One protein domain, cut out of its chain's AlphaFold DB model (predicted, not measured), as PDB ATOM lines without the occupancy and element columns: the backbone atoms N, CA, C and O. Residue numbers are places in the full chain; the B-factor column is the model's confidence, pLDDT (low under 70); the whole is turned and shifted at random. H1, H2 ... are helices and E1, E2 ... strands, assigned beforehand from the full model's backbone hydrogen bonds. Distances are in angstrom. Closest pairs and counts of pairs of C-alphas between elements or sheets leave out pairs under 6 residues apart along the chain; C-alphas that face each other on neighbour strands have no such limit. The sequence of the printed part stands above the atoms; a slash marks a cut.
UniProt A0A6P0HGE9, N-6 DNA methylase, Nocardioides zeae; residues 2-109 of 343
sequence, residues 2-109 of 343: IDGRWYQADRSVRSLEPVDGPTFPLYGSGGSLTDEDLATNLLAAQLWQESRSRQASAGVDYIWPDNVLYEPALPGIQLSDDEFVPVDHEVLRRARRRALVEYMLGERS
ATOM      1  N   ILE A   2      70.715  24.594  50.211       83.00
ATOM      2  CA  ILE A   2      71.325  25.901  50.510       83.00
ATOM      3  C   ILE A   2      72.832  25.731  50.292       83.00
ATOM      4  O   ILE A   2      73.406  24.781  50.821       83.00
ATOM      5  N   ASP A   3      73.448  26.574  49.459       86.81
ATOM      6  CA  ASP A   3      74.882  26.521  49.113       86.81
ATOM      7  C   ASP A   3      75.390  25.122  48.705       86.81
ATOM      8  O   ASP A   3      76.478  24.685  49.079       86.81
ATOM      9  N   GLY A   4      74.572  24.375  47.953       84.38
ATOM     10  CA  GLY A   4      74.915  23.029  47.476       84.38
ATOM     11  C   GLY A   4      74.848  21.923  48.537       84.38
ATOM     12  O   GLY A   4      75.226  20.791  48.249       84.38
ATOM     13  N   ARG A   5      74.353  22.217  49.747       88.44
ATOM     14  CA  ARG A   5      74.083  21.223  50.798       88.44
ATOM     15  C   ARG A   5      72.583  21.013  50.987       88.44
ATOM     16  O   ARG A   5      71.776  21.946  50.874       88.44
ATOM     17  N   TRP A   6      72.198  19.769  51.252       89.19
ATOM     18  CA  TRP A   6      70.817  19.413  51.546       89.19
ATOM     19  C   TRP A   6      70.529  19.570  53.033       89.19
ATOM     20  O   TRP A   6      71.383  19.328  53.880       89.19
ATOM     21  N   TYR A   7      69.311  20.008  53.330       89.19
ATOM     22  CA  TYR A   7      68.831  20.204  54.687       89.19
ATOM     23  C   TYR A   7      67.412  19.655  54.784       89.19
ATOM     24  O   TYR A   7      66.610  19.888  53.875       89.19
ATOM     25  N   GLN A   8      67.107  18.949  55.869       87.38
ATOM     26  CA  GLN A   8      65.768  18.485  56.207       87.38
ATOM     27  C   GLN A   8      65.180  19.400  57.282       87.38
ATOM     28  O   GLN A   8      65.831  19.694  58.284       87.38
ATOM     29  N   ALA A   9      63.955  19.871  57.055       88.44
ATOM     30  CA  ALA A   9      63.221  20.639  58.048       88.44
ATOM     31  C   ALA A   9      62.606  19.714  59.102       88.44
ATOM     32  O   ALA A   9      62.115  18.628  58.774       88.44
ATOM     33  N   ASP A  10      62.594  20.155  60.358       86.69
ATOM     34  CA  ASP A  10      61.789  19.502  61.383       86.69
ATOM     35  C   ASP A  10      60.287  19.676  61.090       86.69
ATOM     36  O   ASP A  10      59.876  20.505  60.276       86.69
ATOM     37  N   ARG A  11      59.427  18.911  61.776       76.75
ATOM     38  CA  ARG A  11      57.967  18.981  61.559       76.75
ATOM     39  C   ARG A  11      57.381  20.380  61.780       76.75
ATOM     40  O   ARG A  11      56.297  20.654  61.276       76.75
ATOM     41  N   SER A  12      58.059  21.239  62.543       82.69
ATOM     42  CA  SER A  12      57.620  22.612  62.789       82.69
ATOM     43  C   SER A  12      58.194  23.642  61.805       82.69
ATOM     44  O   SER A  12      57.785  24.801  61.854       82.69
ATOM     45  N   VAL A  13      59.089  23.228  60.897       79.25
ATOM     46  CA  VAL A  13      59.810  24.074  59.925       79.25
ATOM     47  C   VAL A  13      60.586  25.212  60.607       79.25
ATOM     48  O   VAL A  13      60.735  26.311  60.075       79.25
ATOM     49  N   ARG A  14      61.065  24.969  61.830       85.12
ATOM     50  CA  ARG A  14      61.812  25.938  62.649       85.12
ATOM     51  C   ARG A  14      63.294  25.620  62.735       85.12
ATOM     52  O   ARG A  14      64.075  26.520  63.037       85.12
ATOM     53  N   SER A  15      63.690  24.379  62.471       88.25
ATOM     54  CA  SER A  15      65.091  23.985  62.372       88.25
ATOM     55  C   SER A  15      65.364  23.256  61.063       88.25
ATOM     56  O   SER A  15      64.491  22.608  60.488       88.25
ATOM     57  N   LEU A  16      66.601  23.399  60.587       88.62
ATOM     58  CA  LEU A  16      67.118  22.753  59.389       88.62
ATOM     59  C   LEU A  16      68.344  21.937  59.785       88.62
ATOM     60  O   LEU A  16      69.340  22.502  60.236       88.62
ATOM     61  N   GLU A  17      68.280  20.623  59.605       89.56
ATOM     62  CA  GLU A  17      69.407  19.728  59.865       89.56
ATOM     63  C   GLU A  17      70.063  19.318  58.545       89.56
ATOM     64  O   GLU A  17      69.348  19.000  57.591       89.56
ATOM     65  N   PRO A  18      71.403  19.359  58.437       89.25
ATOM     66  CA  PRO A  18      72.089  18.937  57.225       89.25
ATOM     67  C   PRO A  18      71.879  17.438  56.989       89.25
ATOM     68  O   PRO A  18      72.045  16.631  57.900       89.25
ATOM     69  N   VAL A  19      71.546  17.078  55.751       90.06
ATOM     70  CA  VAL A  19      71.385  15.690  55.296       90.06
ATOM     71  C   VAL A  19      72.230  15.458  54.045       90.06
ATOM     72  O   VAL A  19      72.508  16.400  53.301       90.06
ATOM     73  N   ASP A  20      72.629  14.210  53.792       83.62
ATOM     74  CA  ASP A  20      73.482  13.851  52.644       83.62
ATOM     75  C   ASP A  20      72.800  14.096  51.284       83.62
ATOM     76  O   ASP A  20      73.459  14.230  50.252       83.62
ATOM     77  N   GLY A  21      71.472  14.220  51.283       78.31
ATOM     78  CA  GLY A  21      70.646  14.463  50.108       78.31
ATOM     79  C   GLY A  21      69.382  13.617  50.129       78.31
ATOM     80  O   GLY A  21      69.230  12.765  51.005       78.31
ATOM     81  N   PRO A  22      68.442  13.847  49.198       75.44
ATOM     82  CA  PRO A  22      67.331  12.929  49.023       75.44
ATOM     83  C   PRO A  22      67.885  11.553  48.647       75.44
ATOM     84  O   PRO A  22      68.729  11.433  47.757       75.44
ATOM     85  N   THR A  23      67.410  10.506  49.316       70.94
ATOM     86  CA  THR A  23      67.664   9.138  48.873       70.94
ATOM     87  C   THR A  23      67.056   8.993  47.485       70.94
ATOM     88  O   THR A  23      65.858   9.228  47.312       70.94
ATOM     89  N   PHE A  24      67.864   8.630  46.487       61.16
ATOM     90  CA  PHE A  24      67.309   8.281  45.182       61.16
ATOM     91  C   PHE A  24      66.306   7.137  45.373       61.16
ATOM     92  O   PHE A  24      66.596   6.212  46.143       61.16
ATOM     93  N   PRO A  25      65.127   7.189  44.728       64.19
ATOM     94  CA  PRO A  25      64.146   6.136  44.896       64.19
ATOM     95  C   PRO A  25      64.771   4.803  44.487       64.19
ATOM     96  O   PRO A  25      65.462   4.717  43.468       64.19
ATOM     97  N   LEU A  26      64.516   3.761  45.281       55.94
ATOM     98  CA  LEU A  26      65.082   2.420  45.082       55.94
ATOM     99  C   LEU A  26      64.812   1.848  43.678       55.94
ATOM    100  O   LEU A  26      65.552   0.983  43.221       55.94
ATOM    101  N   TYR A  27      63.777   2.352  42.999       59.91
ATOM    102  CA  TYR A  27      63.305   1.893  41.693       59.91
ATOM    103  C   TYR A  27      63.579   2.888  40.548       59.91
ATOM    104  O   TYR A  27      63.025   2.747  39.462       59.91
ATOM    105  N   GLY A  28      64.463   3.869  40.759       62.34
ATOM    106  CA  GLY A  28      64.808   4.884  39.760       62.34
ATOM    107  C   GLY A  28      63.944   6.145  39.842       62.34
ATOM    108  O   GLY A  28      63.150   6.324  40.756       62.34
ATOM    109  N   SER A  29      64.132   7.067  38.898       58.94
ATOM    110  CA  SER A  29      63.467   8.381  38.886       58.94
ATOM    111  C   SER A  29      62.068   8.381  38.257       58.94
ATOM    112  O   SER A  29      61.482   9.447  38.102       58.94
ATOM    113  N   GLY A  30      61.563   7.218  37.842       68.06
ATOM    114  CA  GLY A  30      60.252   7.058  37.219       68.06
ATOM    115  C   GLY A  30      59.358   6.151  38.057       68.06
ATOM    116  O   GLY A  30      59.822   5.161  38.612       68.06
ATOM    117  N   GLY A  31      58.077   6.494  38.134       77.06
ATOM    118  CA  GLY A  31      57.049   5.693  38.785       77.06
ATOM    119  C   GLY A  31      55.692   6.007  38.175       77.06
ATOM    120  O   GLY A  31      55.483   7.110  37.671       77.06
ATOM    121  N   SER A  32      54.796   5.027  38.195       87.56
ATOM    122  CA  SER A  32      53.394   5.209  37.843       87.56
ATOM    123  C   SER A  32      52.537   5.147  39.099       87.56
ATOM    124  O   SER A  32      52.789   4.357  40.011       87.56
ATOM    125  N   LEU A  33      51.519   5.996  39.153       90.00
ATOM    126  CA  LEU A  33      50.474   5.906  40.154       90.00
ATOM    127  C   LEU A  33      49.683   4.613  39.933       90.00
ATOM    128  O   LEU A  33      49.158   4.380  38.845       90.00
ATOM    129  N   THR A  34      49.597   3.792  40.974       92.81
ATOM    130  CA  THR A  34      48.813   2.547  40.982       92.81
ATOM    131  C   THR A  34      47.610   2.610  41.925       92.81
ATOM    132  O   THR A  34      46.886   1.631  42.058       92.81
ATOM    133  N   ASP A  35      47.426   3.734  42.621       94.06
ATOM    134  CA  ASP A  35      46.300   3.968  43.523       94.06
ATOM    135  C   ASP A  35      45.109   4.503  42.713       94.06
ATOM    136  O   ASP A  35      45.139   5.626  42.199       94.06
ATOM    137  N   GLU A  36      44.090   3.655  42.554       94.75
ATOM    138  CA  GLU A  36      42.882   3.946  41.776       94.75
ATOM    139  C   GLU A  36      42.051   5.070  42.389       94.75
ATOM    140  O   GLU A  36      41.548   5.918  41.651       94.75
ATOM    141  N   ASP A  37      41.944   5.137  43.716       94.94
ATOM    142  CA  ASP A  37      41.156   6.169  44.385       94.94
ATOM    143  C   ASP A  37      41.842   7.533  44.244       94.94
ATOM    144  O   ASP A  37      41.188   8.533  43.938       94.94
ATOM    145  N   LEU A  38      43.170   7.600  44.391       94.12
ATOM    146  CA  LEU A  38      43.906   8.842  44.154       94.12
ATOM    147  C   LEU A  38      43.787   9.290  42.690       94.12
ATOM    148  O   LEU A  38      43.513  10.465  42.434       94.12
ATOM    149  N   ALA A  39      43.940   8.373  41.731       93.69
ATOM    150  CA  ALA A  39      43.775   8.684  40.311       93.69
ATOM    151  C   ALA A  39      42.353   9.188  40.000       93.69
ATOM    152  O   ALA A  39      42.191  10.179  39.285       93.69
ATOM    153  N   THR A  40      41.335   8.547  40.581       94.06
ATOM    154  CA  THR A  40      39.921   8.924  40.435       94.06
ATOM    155  C   THR A  40      39.678  10.331  40.967       94.06
ATOM    156  O   THR A  40      39.130  11.168  40.255       94.06
ATOM    157  N   ASN A  41      40.167  10.633  42.173       93.56
ATOM    158  CA  ASN A  41      40.015  11.948  42.794       93.56
ATOM    159  C   ASN A  41      40.669  13.069  41.971       93.56
ATOM    160  O   ASN A  41      40.092  14.149  41.830       93.56
ATOM    161  N   LEU A  42      41.861  12.824  41.411       91.94
ATOM    162  CA  LEU A  42      42.545  13.792  40.547       91.94
ATOM    163  C   LEU A  42      41.729  14.082  39.280       91.94
ATOM    164  O   LEU A  42      41.522  15.246  38.938       91.94
ATOM    165  N   LEU A  43      41.219  13.041  38.617       91.25
ATOM    166  CA  LEU A  43      40.384  13.182  37.421       91.25
ATOM    167  C   LEU A  43      39.049  13.869  37.734       91.25
ATOM    168  O   LEU A  43      38.657  14.799  37.032       91.25
ATOM    169  N   ALA A  44      38.370  13.476  38.813       90.06
ATOM    170  CA  ALA A  44      37.113  14.086  39.234       90.06
ATOM    171  C   ALA A  44      37.291  15.583  39.540       90.06
ATOM    172  O   ALA A  44      36.470  16.407  39.133       90.06
ATOM    173  N   ALA A  45      38.394  15.963  40.194       88.50
ATOM    174  CA  ALA A  45      38.717  17.366  40.446       88.50
ATOM    175  C   ALA A  45      38.882  18.173  39.144       88.50
ATOM    176  O   ALA A  45      38.401  19.307  39.068       88.50
ATOM    177  N   GLN A  46      39.498  17.587  38.110       86.94
ATOM    178  CA  GLN A  46      39.629  18.216  36.791       86.94
ATOM    179  C   GLN A  46      38.278  18.405  36.103       86.94
ATOM    180  O   GLN A  46      37.986  19.511  35.643       86.94
ATOM    181  N   LEU A  47      37.423  17.371  36.111       86.50
ATOM    182  CA  LEU A  47      36.059  17.452  35.570       86.50
ATOM    183  C   LEU A  47      35.291  18.624  36.204       86.50
ATOM    184  O   LEU A  47      34.723  19.469  35.505       86.50
ATOM    185  N   TRP A  48      35.351  18.744  37.534       85.19
ATOM    186  CA  TRP A  48      34.703  19.833  38.270       85.19
ATOM    187  C   TRP A  48      35.283  21.216  37.970       85.19
ATOM    188  O   TRP A  48      34.538  22.198  37.881       85.19
ATOM    189  N   GLN A  49      36.606  21.324  37.849       83.00
ATOM    190  CA  GLN A  49      37.272  22.587  37.547       83.00
ATOM    191  C   GLN A  49      36.884  23.104  36.156       83.00
ATOM    192  O   GLN A  49      36.606  24.297  35.992       83.00
ATOM    193  N   GLU A  50      36.818  22.219  35.167       77.81
ATOM    194  CA  GLU A  50      36.412  22.566  33.807       77.81
ATOM    195  C   GLU A  50      34.935  22.913  33.681       77.81
ATOM    196  O   GLU A  50      34.592  23.898  33.025       77.81
ATOM    197  N   SER A  51      34.060  22.158  34.346       77.00
ATOM    198  CA  SER A  51      32.629  22.474  34.391       77.00
ATOM    199  C   SER A  51      32.400  23.908  34.882       77.00
ATOM    200  O   SER A  51      31.732  24.709  34.223       77.00
ATOM    201  N   ARG A  52      33.058  24.295  35.985       75.19
ATOM    202  CA  ARG A  52      32.955  25.647  36.562       75.19
ATOM    203  C   ARG A  52      33.462  26.743  35.629       75.19
ATOM    204  O   ARG A  52      32.842  27.804  35.549       75.19
ATOM    205  N   SER A  53      34.580  26.516  34.938       65.25
ATOM    206  CA  SER A  53      35.159  27.523  34.039       65.25
ATOM    207  C   SER A  53      34.271  27.782  32.815       65.25
ATOM    208  O   SER A  53      34.139  28.924  32.365       65.25
ATOM    209  N   ARG A  54      33.584  26.747  32.320       64.19
ATOM    210  CA  ARG A  54      32.679  26.847  31.169       64.19
ATOM    211  C   ARG A  54      31.255  27.291  31.551       64.19
ATOM    212  O   ARG A  54      30.614  27.998  30.776       64.19
ATOM    213  N   GLN A  55      30.757  26.987  32.756       60.38
ATOM    214  CA  GLN A  55      29.452  27.495  33.226       60.38
ATOM    215  C   GLN A  55      29.447  29.021  33.347       60.38
ATOM    216  O   GLN A  55      28.449  29.664  33.021       60.38
ATOM    217  N   ALA A  56      30.583  29.616  33.721       56.38
ATOM    218  CA  ALA A  56      30.755  31.066  33.750       56.38
ATOM    219  C   ALA A  56      30.649  31.730  32.361       56.38
ATOM    220  O   ALA A  56      30.465  32.944  32.286       56.38
ATOM    221  N   SER A  57      30.761  30.961  31.270       53.16
ATOM    222  CA  SER A  57      30.801  31.478  29.897       53.16
ATOM    223  C   SER A  57      29.615  31.072  29.010       53.16
ATOM    224  O   SER A  57      29.375  31.768  28.026       53.16
ATOM    225  N   ALA A  58      28.855  30.011  29.331       53.69
ATOM    226  CA  ALA A  58      27.943  29.400  28.350       53.69
ATOM    227  C   ALA A  58      26.448  29.276  28.731       53.69
ATOM    228  O   ALA A  58      25.638  29.072  27.833       53.69
ATOM    229  N   GLY A  59      26.034  29.409  29.999       49.88
ATOM    230  CA  GLY A  59      24.602  29.343  30.368       49.88
ATOM    231  C   GLY A  59      23.871  28.043  29.968       49.88
ATOM    232  O   GLY A  59      22.685  28.095  29.651       49.88
ATOM    233  N   VAL A  60      24.574  26.903  29.944       48.31
ATOM    234  CA  VAL A  60      24.063  25.573  29.536       48.31
ATOM    235  C   VAL A  60      23.819  24.687  30.766       48.31
ATOM    236  O   VAL A  60      24.554  24.801  31.745       48.31
ATOM    237  N   ASP A  61      22.832  23.784  30.693       48.47
ATOM    238  CA  ASP A  61      22.400  22.907  31.800       48.47
ATOM    239  C   ASP A  61      23.442  21.857  32.235       48.47
ATOM    240  O   ASP A  61      23.432  21.441  33.392       48.47
ATOM    241  N   TYR A  62      24.357  21.451  31.348       54.53
ATOM    242  CA  TYR A  62      25.498  20.589  31.675       54.53
ATOM    243  C   TYR A  62      26.632  20.743  30.650       54.53
ATOM    244  O   TYR A  62      26.397  21.055  29.474       54.53
ATOM    245  N   ILE A  63      27.875  20.558  31.095       57.84
ATOM    246  CA  ILE A  63      29.081  20.802  30.301       57.84
ATOM    247  C   ILE A  63      29.970  19.572  30.358       57.84
ATOM    248  O   ILE A  63      30.377  19.155  31.432       57.84
ATOM    249  N   TRP A  64      30.316  19.042  29.187       64.19
ATOM    250  CA  TRP A  64      31.213  17.904  29.074       64.19
ATOM    251  C   TRP A  64      32.684  18.348  29.061       64.19
ATOM    252  O   TRP A  64      33.039  19.182  28.224       64.19
ATOM    253  N   PRO A  65      33.547  17.849  29.964       57.72
ATOM    254  CA  PRO A  65      34.989  18.104  29.953       57.72
ATOM    255  C   PRO A  65      35.713  17.317  28.841       57.72
ATOM    256  O   PRO A  65      36.334  16.285  29.098       57.72
ATOM    257  N   ASP A  66      35.627  17.782  27.588       59.91
ATOM    258  CA  ASP A  66      36.178  17.082  26.407       59.91
ATOM    259  C   ASP A  66      37.651  16.637  26.540       59.91
ATOM    260  O   ASP A  66      38.044  15.615  25.978       59.91
ATOM    261  N   ASN A  67      38.478  17.367  27.292       58.12
ATOM    262  CA  ASN A  67      39.916  17.113  27.426       58.12
ATOM    263  C   ASN A  67      40.306  16.216  28.612       58.12
ATOM    264  O   ASN A  67      41.412  15.683  28.597       58.12
ATOM    265  N   VAL A  68      39.426  15.982  29.592       59.88
ATOM    266  CA  VAL A  68      39.727  15.069  30.721       59.88
ATOM    267  C   VAL A  68      39.580  13.601  30.309       59.88
ATOM    268  O   VAL A  68      40.241  12.707  30.840       59.88
ATOM    269  N   LEU A  69      38.734  13.347  29.313       61.84
ATOM    270  CA  LEU A  69      38.451  12.006  28.802       61.84
ATOM    271  C   LEU A  69      39.313  11.639  27.589       61.84
ATOM    272  O   LEU A  69      39.267  10.498  27.127       61.84
ATOM    273  N   TYR A  70      40.113  12.584  27.085       62.09
ATOM    274  CA  TYR A  70      40.982  12.385  25.930       62.09
ATOM    275  C   TYR A  70      42.365  11.844  26.326       62.09
ATOM    276  O   TYR A  70      42.851  12.064  27.435       62.09
ATOM    277  N   GLU A  71      43.003  11.105  25.415       63.88
ATOM    278  CA  GLU A  71      44.340  10.535  25.613       63.88
ATOM    279  C   GLU A  71      45.440  11.609  25.556       63.88
ATOM    280  O   GLU A  71      45.607  12.260  24.522       63.88
ATOM    281  N   PRO A  72      46.274  11.745  26.603       59.22
ATOM    282  CA  PRO A  72      47.636  12.213  26.418       59.22
ATOM    283  C   PRO A  72      48.453  11.132  25.691       59.22
ATOM    284  O   PRO A  72      48.177   9.941  25.815       59.22
ATOM    285  N   ALA A  73      49.512  11.526  24.978       63.97
ATOM    286  CA  ALA A  73      50.413  10.596  24.276       63.97
ATOM    287  C   ALA A  73      51.117   9.574  25.204       63.97
ATOM    288  O   ALA A  73      51.749   8.633  24.726       63.97
ATOM    289  N   LEU A  74      51.031   9.775  26.522       71.88
ATOM    290  CA  LEU A  74      51.516   8.883  27.569       71.88
ATOM    291  C   LEU A  74      50.381   8.617  28.571       71.88
ATOM    292  O   LEU A  74      49.636   9.548  28.885       71.88
ATOM    293  N   PRO A  75      50.259   7.395  29.123       81.75
ATOM    294  CA  PRO A  75      49.255   7.091  30.136       81.75
ATOM    295  C   PRO A  75      49.544   7.876  31.421       81.75
ATOM    296  O   PRO A  75      50.542   7.655  32.111       81.75
ATOM    297  N   GLY A  76      48.666   8.824  31.730       86.81
ATOM    298  CA  GLY A  76      48.742   9.609  32.950       86.81
ATOM    299  C   GLY A  76      47.735  10.748  32.996       86.81
ATOM    300  O   GLY A  76      46.842  10.848  32.154       86.81
ATOM    301  N   ILE A  77      47.889  11.592  34.012       88.12
ATOM    302  CA  ILE A  77      47.007  12.720  34.308       88.12
ATOM    303  C   ILE A  77      47.841  14.001  34.250       88.12
ATOM    304  O   ILE A  77      48.825  14.146  34.976       88.12
ATOM    305  N   GLN A  78      47.447  14.935  33.384       86.06
ATOM    306  CA  GLN A  78      48.078  16.251  33.272       86.06
ATOM    307  C   GLN A  78      47.469  17.194  34.314       86.06
ATOM    308  O   GLN A  78      46.309  17.556  34.173       86.06
ATOM    309  N   LEU A  79      48.213  17.593  35.349       82.81
ATOM    310  CA  LEU A  79      47.708  18.460  36.428       82.81
ATOM    311  C   LEU A  79      47.819  19.957  36.091       82.81
ATOM    312  O   LEU A  79      46.957  20.746  36.473       82.81
ATOM    313  N   SER A  80      48.870  20.344  35.368       78.62
ATOM    314  CA  SER A  80      49.115  21.697  34.841       78.62
ATOM    315  C   SER A  80      50.041  21.611  33.624       78.62
ATOM    316  O   SER A  80      50.532  20.524  33.352       78.62
ATOM    317  N   ASP A  81      50.324  22.706  32.911       75.44
ATOM    318  CA  ASP A  81      51.178  22.681  31.702       75.44
ATOM    319  C   ASP A  81      52.556  22.014  31.924       75.44
ATOM    320  O   ASP A  81      53.075  21.363  31.019       75.44
ATOM    321  N   ASP A  82      53.108  22.106  33.139       81.00
ATOM    322  CA  ASP A  82      54.430  21.570  33.492       81.00
ATOM    323  C   ASP A  82      54.376  20.300  34.368       81.00
ATOM    324  O   ASP A  82      55.415  19.704  34.661       81.00
ATOM    325  N   GLU A  83      53.187  19.869  34.807       83.69
ATOM    326  CA  GLU A  83      53.029  18.766  35.762       83.69
ATOM    327  C   GLU A  83      52.199  17.617  35.185       83.69
ATOM    328  O   GLU A  83      50.996  17.746  34.949       83.69
ATOM    329  N   PHE A  84      52.849  16.467  35.017       85.88
ATOM    330  CA  PHE A  84      52.246  15.229  34.539       85.88
ATOM    331  C   PHE A  84      52.510  14.102  35.533       85.88
ATOM    332  O   PHE A  84      53.654  13.861  35.926       85.88
ATOM    333  N   VAL A  85      51.454  13.384  35.906       88.62
ATOM    334  CA  VAL A  85      51.531  12.203  36.767       88.62
ATOM    335  C   VAL A  85      51.348  10.966  35.892       88.62
ATOM    336  O   VAL A  85      50.232  10.736  35.424       88.62
ATOM    337  N   PRO A  86      52.392  10.149  35.660       90.38
ATOM    338  CA  PRO A  86      52.225   8.856  35.008       90.38
ATOM    339  C   PRO A  86      51.314   7.969  35.857       90.38
ATOM    340  O   PRO A  86      51.459   7.915  37.079       90.38
ATOM    341  N   VAL A  87      50.397   7.247  35.223       90.50
ATOM    342  CA  VAL A  87      49.459   6.337  35.898       90.50
ATOM    343  C   VAL A  87      49.519   4.986  35.200       90.50
ATOM    344  O   VAL A  87      49.707   4.924  33.985       90.50
ATOM    345  N   ASP A  88      49.393   3.897  35.958       91.00
ATOM    346  CA  ASP A  88      49.236   2.575  35.357       91.00
ATOM    347  C   ASP A  88      48.026   2.558  34.407       91.00
ATOM    348  O   ASP A  88      46.996   3.169  34.687       91.00
ATOM    349  N   HIS A  89      48.143   1.881  33.265       87.94
ATOM    350  CA  HIS A  89      47.124   1.935  32.215       87.94
ATOM    351  C   HIS A  89      45.764   1.395  32.682       87.94
ATOM    352  O   HIS A  89      44.722   1.973  32.371       87.94
ATOM    353  N   GLU A  90      45.755   0.299  33.445       88.62
ATOM    354  CA  GLU A  90      44.514  -0.295  33.946       88.62
ATOM    355  C   GLU A  90      43.897   0.581  35.041       88.62
ATOM    356  O   GLU A  90      42.680   0.774  35.061       88.62
ATOM    357  N   VAL A  91      44.738   1.165  35.899       92.00
ATOM    358  CA  VAL A  91      44.307   2.113  36.936       92.00
ATOM    359  C   VAL A  91      43.711   3.372  36.314       92.00
ATOM    360  O   VAL A  91      42.625   3.786  36.705       92.00
ATOM    361  N   LEU A  92      44.362   3.951  35.304       90.81
ATOM    362  CA  LEU A  92      43.880   5.145  34.610       90.81
ATOM    363  C   LEU A  92      42.517   4.907  33.949       90.81
ATOM    364  O   LEU A  92      41.623   5.744  34.061       90.81
ATOM    365  N   ARG A  93      42.347   3.753  33.296       89.69
ATOM    366  CA  ARG A  93      41.088   3.342  32.659       89.69
ATOM    367  C   ARG A  93      39.942   3.267  33.670       89.69
ATOM    368  O   ARG A  93      38.894   3.879  33.466       89.69
ATOM    369  N   ARG A  94      40.144   2.557  34.786       91.56
ATOM    370  CA  ARG A  94      39.142   2.435  35.860       91.56
ATOM    371  C   ARG A  94      38.845   3.780  36.511       91.56
ATOM    372  O   ARG A  94      37.680   4.137  36.675       91.56
ATOM    373  N   ALA A  95      39.887   4.558  36.792       92.75
ATOM    374  CA  ALA A  95      39.763   5.871  37.403       92.75
ATOM    375  C   ALA A  95      38.967   6.854  36.534       92.75
ATOM    376  O   ALA A  95      38.135   7.587  37.057       92.75
ATOM    377  N   ARG A  96      39.140   6.838  35.204       91.31
ATOM    378  CA  ARG A  96      38.345   7.667  34.277       91.31
ATOM    379  C   ARG A  96      36.862   7.322  34.308       91.31
ATOM    380  O   ARG A  96      36.034   8.226  34.393       91.31
ATOM    381  N   ARG A  97      36.522   6.028  34.287       91.38
ATOM    382  CA  ARG A  97      35.130   5.563  34.412       91.38
ATOM    383  C   ARG A  97      34.506   6.035  35.724       91.38
ATOM    384  O   ARG A  97      33.416   6.599  35.713       91.38
ATOM    385  N   ARG A  98      35.207   5.832  36.843       92.62
ATOM    386  CA  ARG A  98      34.727   6.198  38.184       92.62
ATOM    387  C   ARG A  98      34.582   7.702  38.352       92.62
ATOM    388  O   ARG A  98      33.520   8.153  38.763       92.62
ATOM    389  N   ALA A  99      35.592   8.470  37.948       92.12
ATOM    390  CA  ALA A  99      35.559   9.928  38.005       92.12
ATOM    391  C   ALA A  99      34.390  10.485  37.192       92.12
ATOM    392  O   ALA A  99      33.725  11.424  37.628       92.12
ATOM    393  N   LEU A 100      34.103   9.879  36.035       89.56
ATOM    394  CA  LEU A 100      32.958  10.270  35.237       89.56
ATOM    395  C   LEU A 100      31.630   9.988  35.954       89.56
ATOM    396  O   LEU A 100      30.775  10.867  36.014       89.56
ATOM    397  N   VAL A 101      31.456   8.793  36.522       91.12
ATOM    398  CA  VAL A 101      30.245   8.462  37.287       91.12
ATOM    399  C   VAL A 101      30.073   9.410  38.477       91.12
ATOM    400  O   VAL A 101      28.995   9.975  38.645       91.12
ATOM    401  N   GLU A 102      31.127   9.652  39.258       91.50
ATOM    402  CA  GLU A 102      31.106  10.593  40.388       91.50
ATOM    403  C   GLU A 102      30.718  12.011  39.955       91.50
ATOM    404  O   GLU A 102      29.898  12.664  40.604       91.50
ATOM    405  N   TYR A 103      31.271  12.474  38.833       88.62
ATOM    406  CA  TYR A 103      30.956  13.780  38.272       88.62
ATOM    407  C   TYR A 103      29.480  13.882  37.861       88.62
ATOM    408  O   TYR A 103      28.780  14.797  38.296       88.62
ATOM    409  N   MET A 104      28.971  12.899  37.113       87.38
ATOM    410  CA  MET A 104      27.571  12.849  36.677       87.38
ATOM    411  C   MET A 104      26.594  12.762  37.856       87.38
ATOM    412  O   MET A 104      25.553  13.415  37.846       87.38
ATOM    413  N   LEU A 105      26.915  11.982  38.892       87.81
ATOM    414  CA  LEU A 105      26.080  11.862  40.091       87.81
ATOM    415  C   LEU A 105      26.025  13.162  40.903       87.81
ATOM    416  O   LEU A 105      25.016  13.433  41.555       87.81
ATOM    417  N   GLY A 106      27.091  13.966  40.876       85.88
ATOM    418  CA  GLY A 106      27.127  15.263  41.553       85.88
ATOM    419  C   GLY A 106      26.441  16.400  40.786       85.88
ATOM    420  O   GLY A 106      26.205  17.469  41.356       85.88
ATOM    421  N   GLU A 107      26.103  16.193  39.515       82.06
ATOM    422  CA  GLU A 107      25.480  17.190  38.642       82.06
ATOM    423  C   GLU A 107      23.951  17.073  38.646       82.06
ATOM    424  O   GLU A 107      23.381  15.990  38.764       82.06
ATOM    425  N   ARG A 108      23.253  18.211  38.519       72.12
ATOM    426  CA  ARG A 108      21.804  18.308  38.819       72.12
ATOM    427  C   ARG A 108      20.923  17.335  38.031       72.12
ATOM    428  O   ARG A 108      19.915  16.881  38.565       72.12
ATOM    429  N   SER A 109      21.298  17.044  36.789       76.12
ATOM    430  CA  SER A 109      20.578  16.132  35.889       76.12
ATOM    431  C   SER A 109      21.443  14.957  35.434       76.12
ATOM    432  O   SER A 109      20.997  14.155  34.618       76.12
TER     433      SER A 109
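AT A GLANCE: This is residues 2 to 109 of the 343 residues of the protein "N-6 DNA methylase" of Nocardioides zeae (UniProt A0A6P0HGE9). Two unequal parts are joined by a thin strand of chain: a body of two helices, H1 and H2, splayed from each other, with the hairpin E3 and E4 near where they begin, and, far out from this body, a second small hairpin of E1 and E2 on the end of an arm. Residues 23 to 29 of the arm stand free, and a long stretch, residues 59 to 75, folds back from the end of H1 to E3. The printed part has 108 residues, with two named helices and four named strands in the order E1, E2, H1, E3, E4, H2; each sheet is one antiparallel pair, and the class is mixed, helices and strands. The whole is only just loose, close to extended, with a radius of gyration of the C-alphas of 19.1 A, and it spans 56 by 32 by 22 A.

HOW THE PARTS SIT: E3, residues 76 to 80, and E4, residues 83 to 86, form a hairpin, antiparallel at 169 degrees, with N 79 and O 83 at 2.8 A and N 85 and O 77 at 2.9 A, within hydrogen-bond range. The closest C-alphas of E3 and H1, residues 36 to 58, are those of Ile 77 and Leu 43, 7.3 A apart; H1 and E4 are apart. H2, residues 89 to 106, has its closest C-alpha to E3 at Leu 92, 6.8 A from that of Gly 76. H1 and H2 touch, with the C-alphas of Thr 40 and Ala 95 closest at 4.3 A, and run the same way at a steep tilt of 47 degrees. E1, residues 6 to 9, and E2, residues 16 to 19, form the other hairpin, antiparallel at 138 degrees, with N 8 and O 17 at 2.8 A, within hydrogen-bond range. E1 is apart from H1, E3, E4 and H2. In H2 every O i to N i+4 pair is within hydrogen-bond range; in H1 18 of 19 are.

IN THESE COORDINATES: E3 is 12.2 A long from first to last C-alpha and E4 10.0 A. H1 is 32.4 A long, from C-alpha 36 at (42.882, 3.946, 41.776), and H2 25.8 A, ending with C-alpha 106 at (27.127, 15.263, 41.553). E1, 10.1 A long, begins with C-alpha 6 at (70.817, 19.413, 51.546), and E2 is 9.2 A long.

THE WHOLE: The C-alphas of Asp 3 and Ser 109 are the two farthest apart, at 56.8 A. The printed part has no cut. The links from E2 to H1, 16 residues, and from H1 to E3, 17 residues, are long. The mean pLDDT of the printed part is 79.4, and residues 24 to 30 and 53 to 73 are under 70.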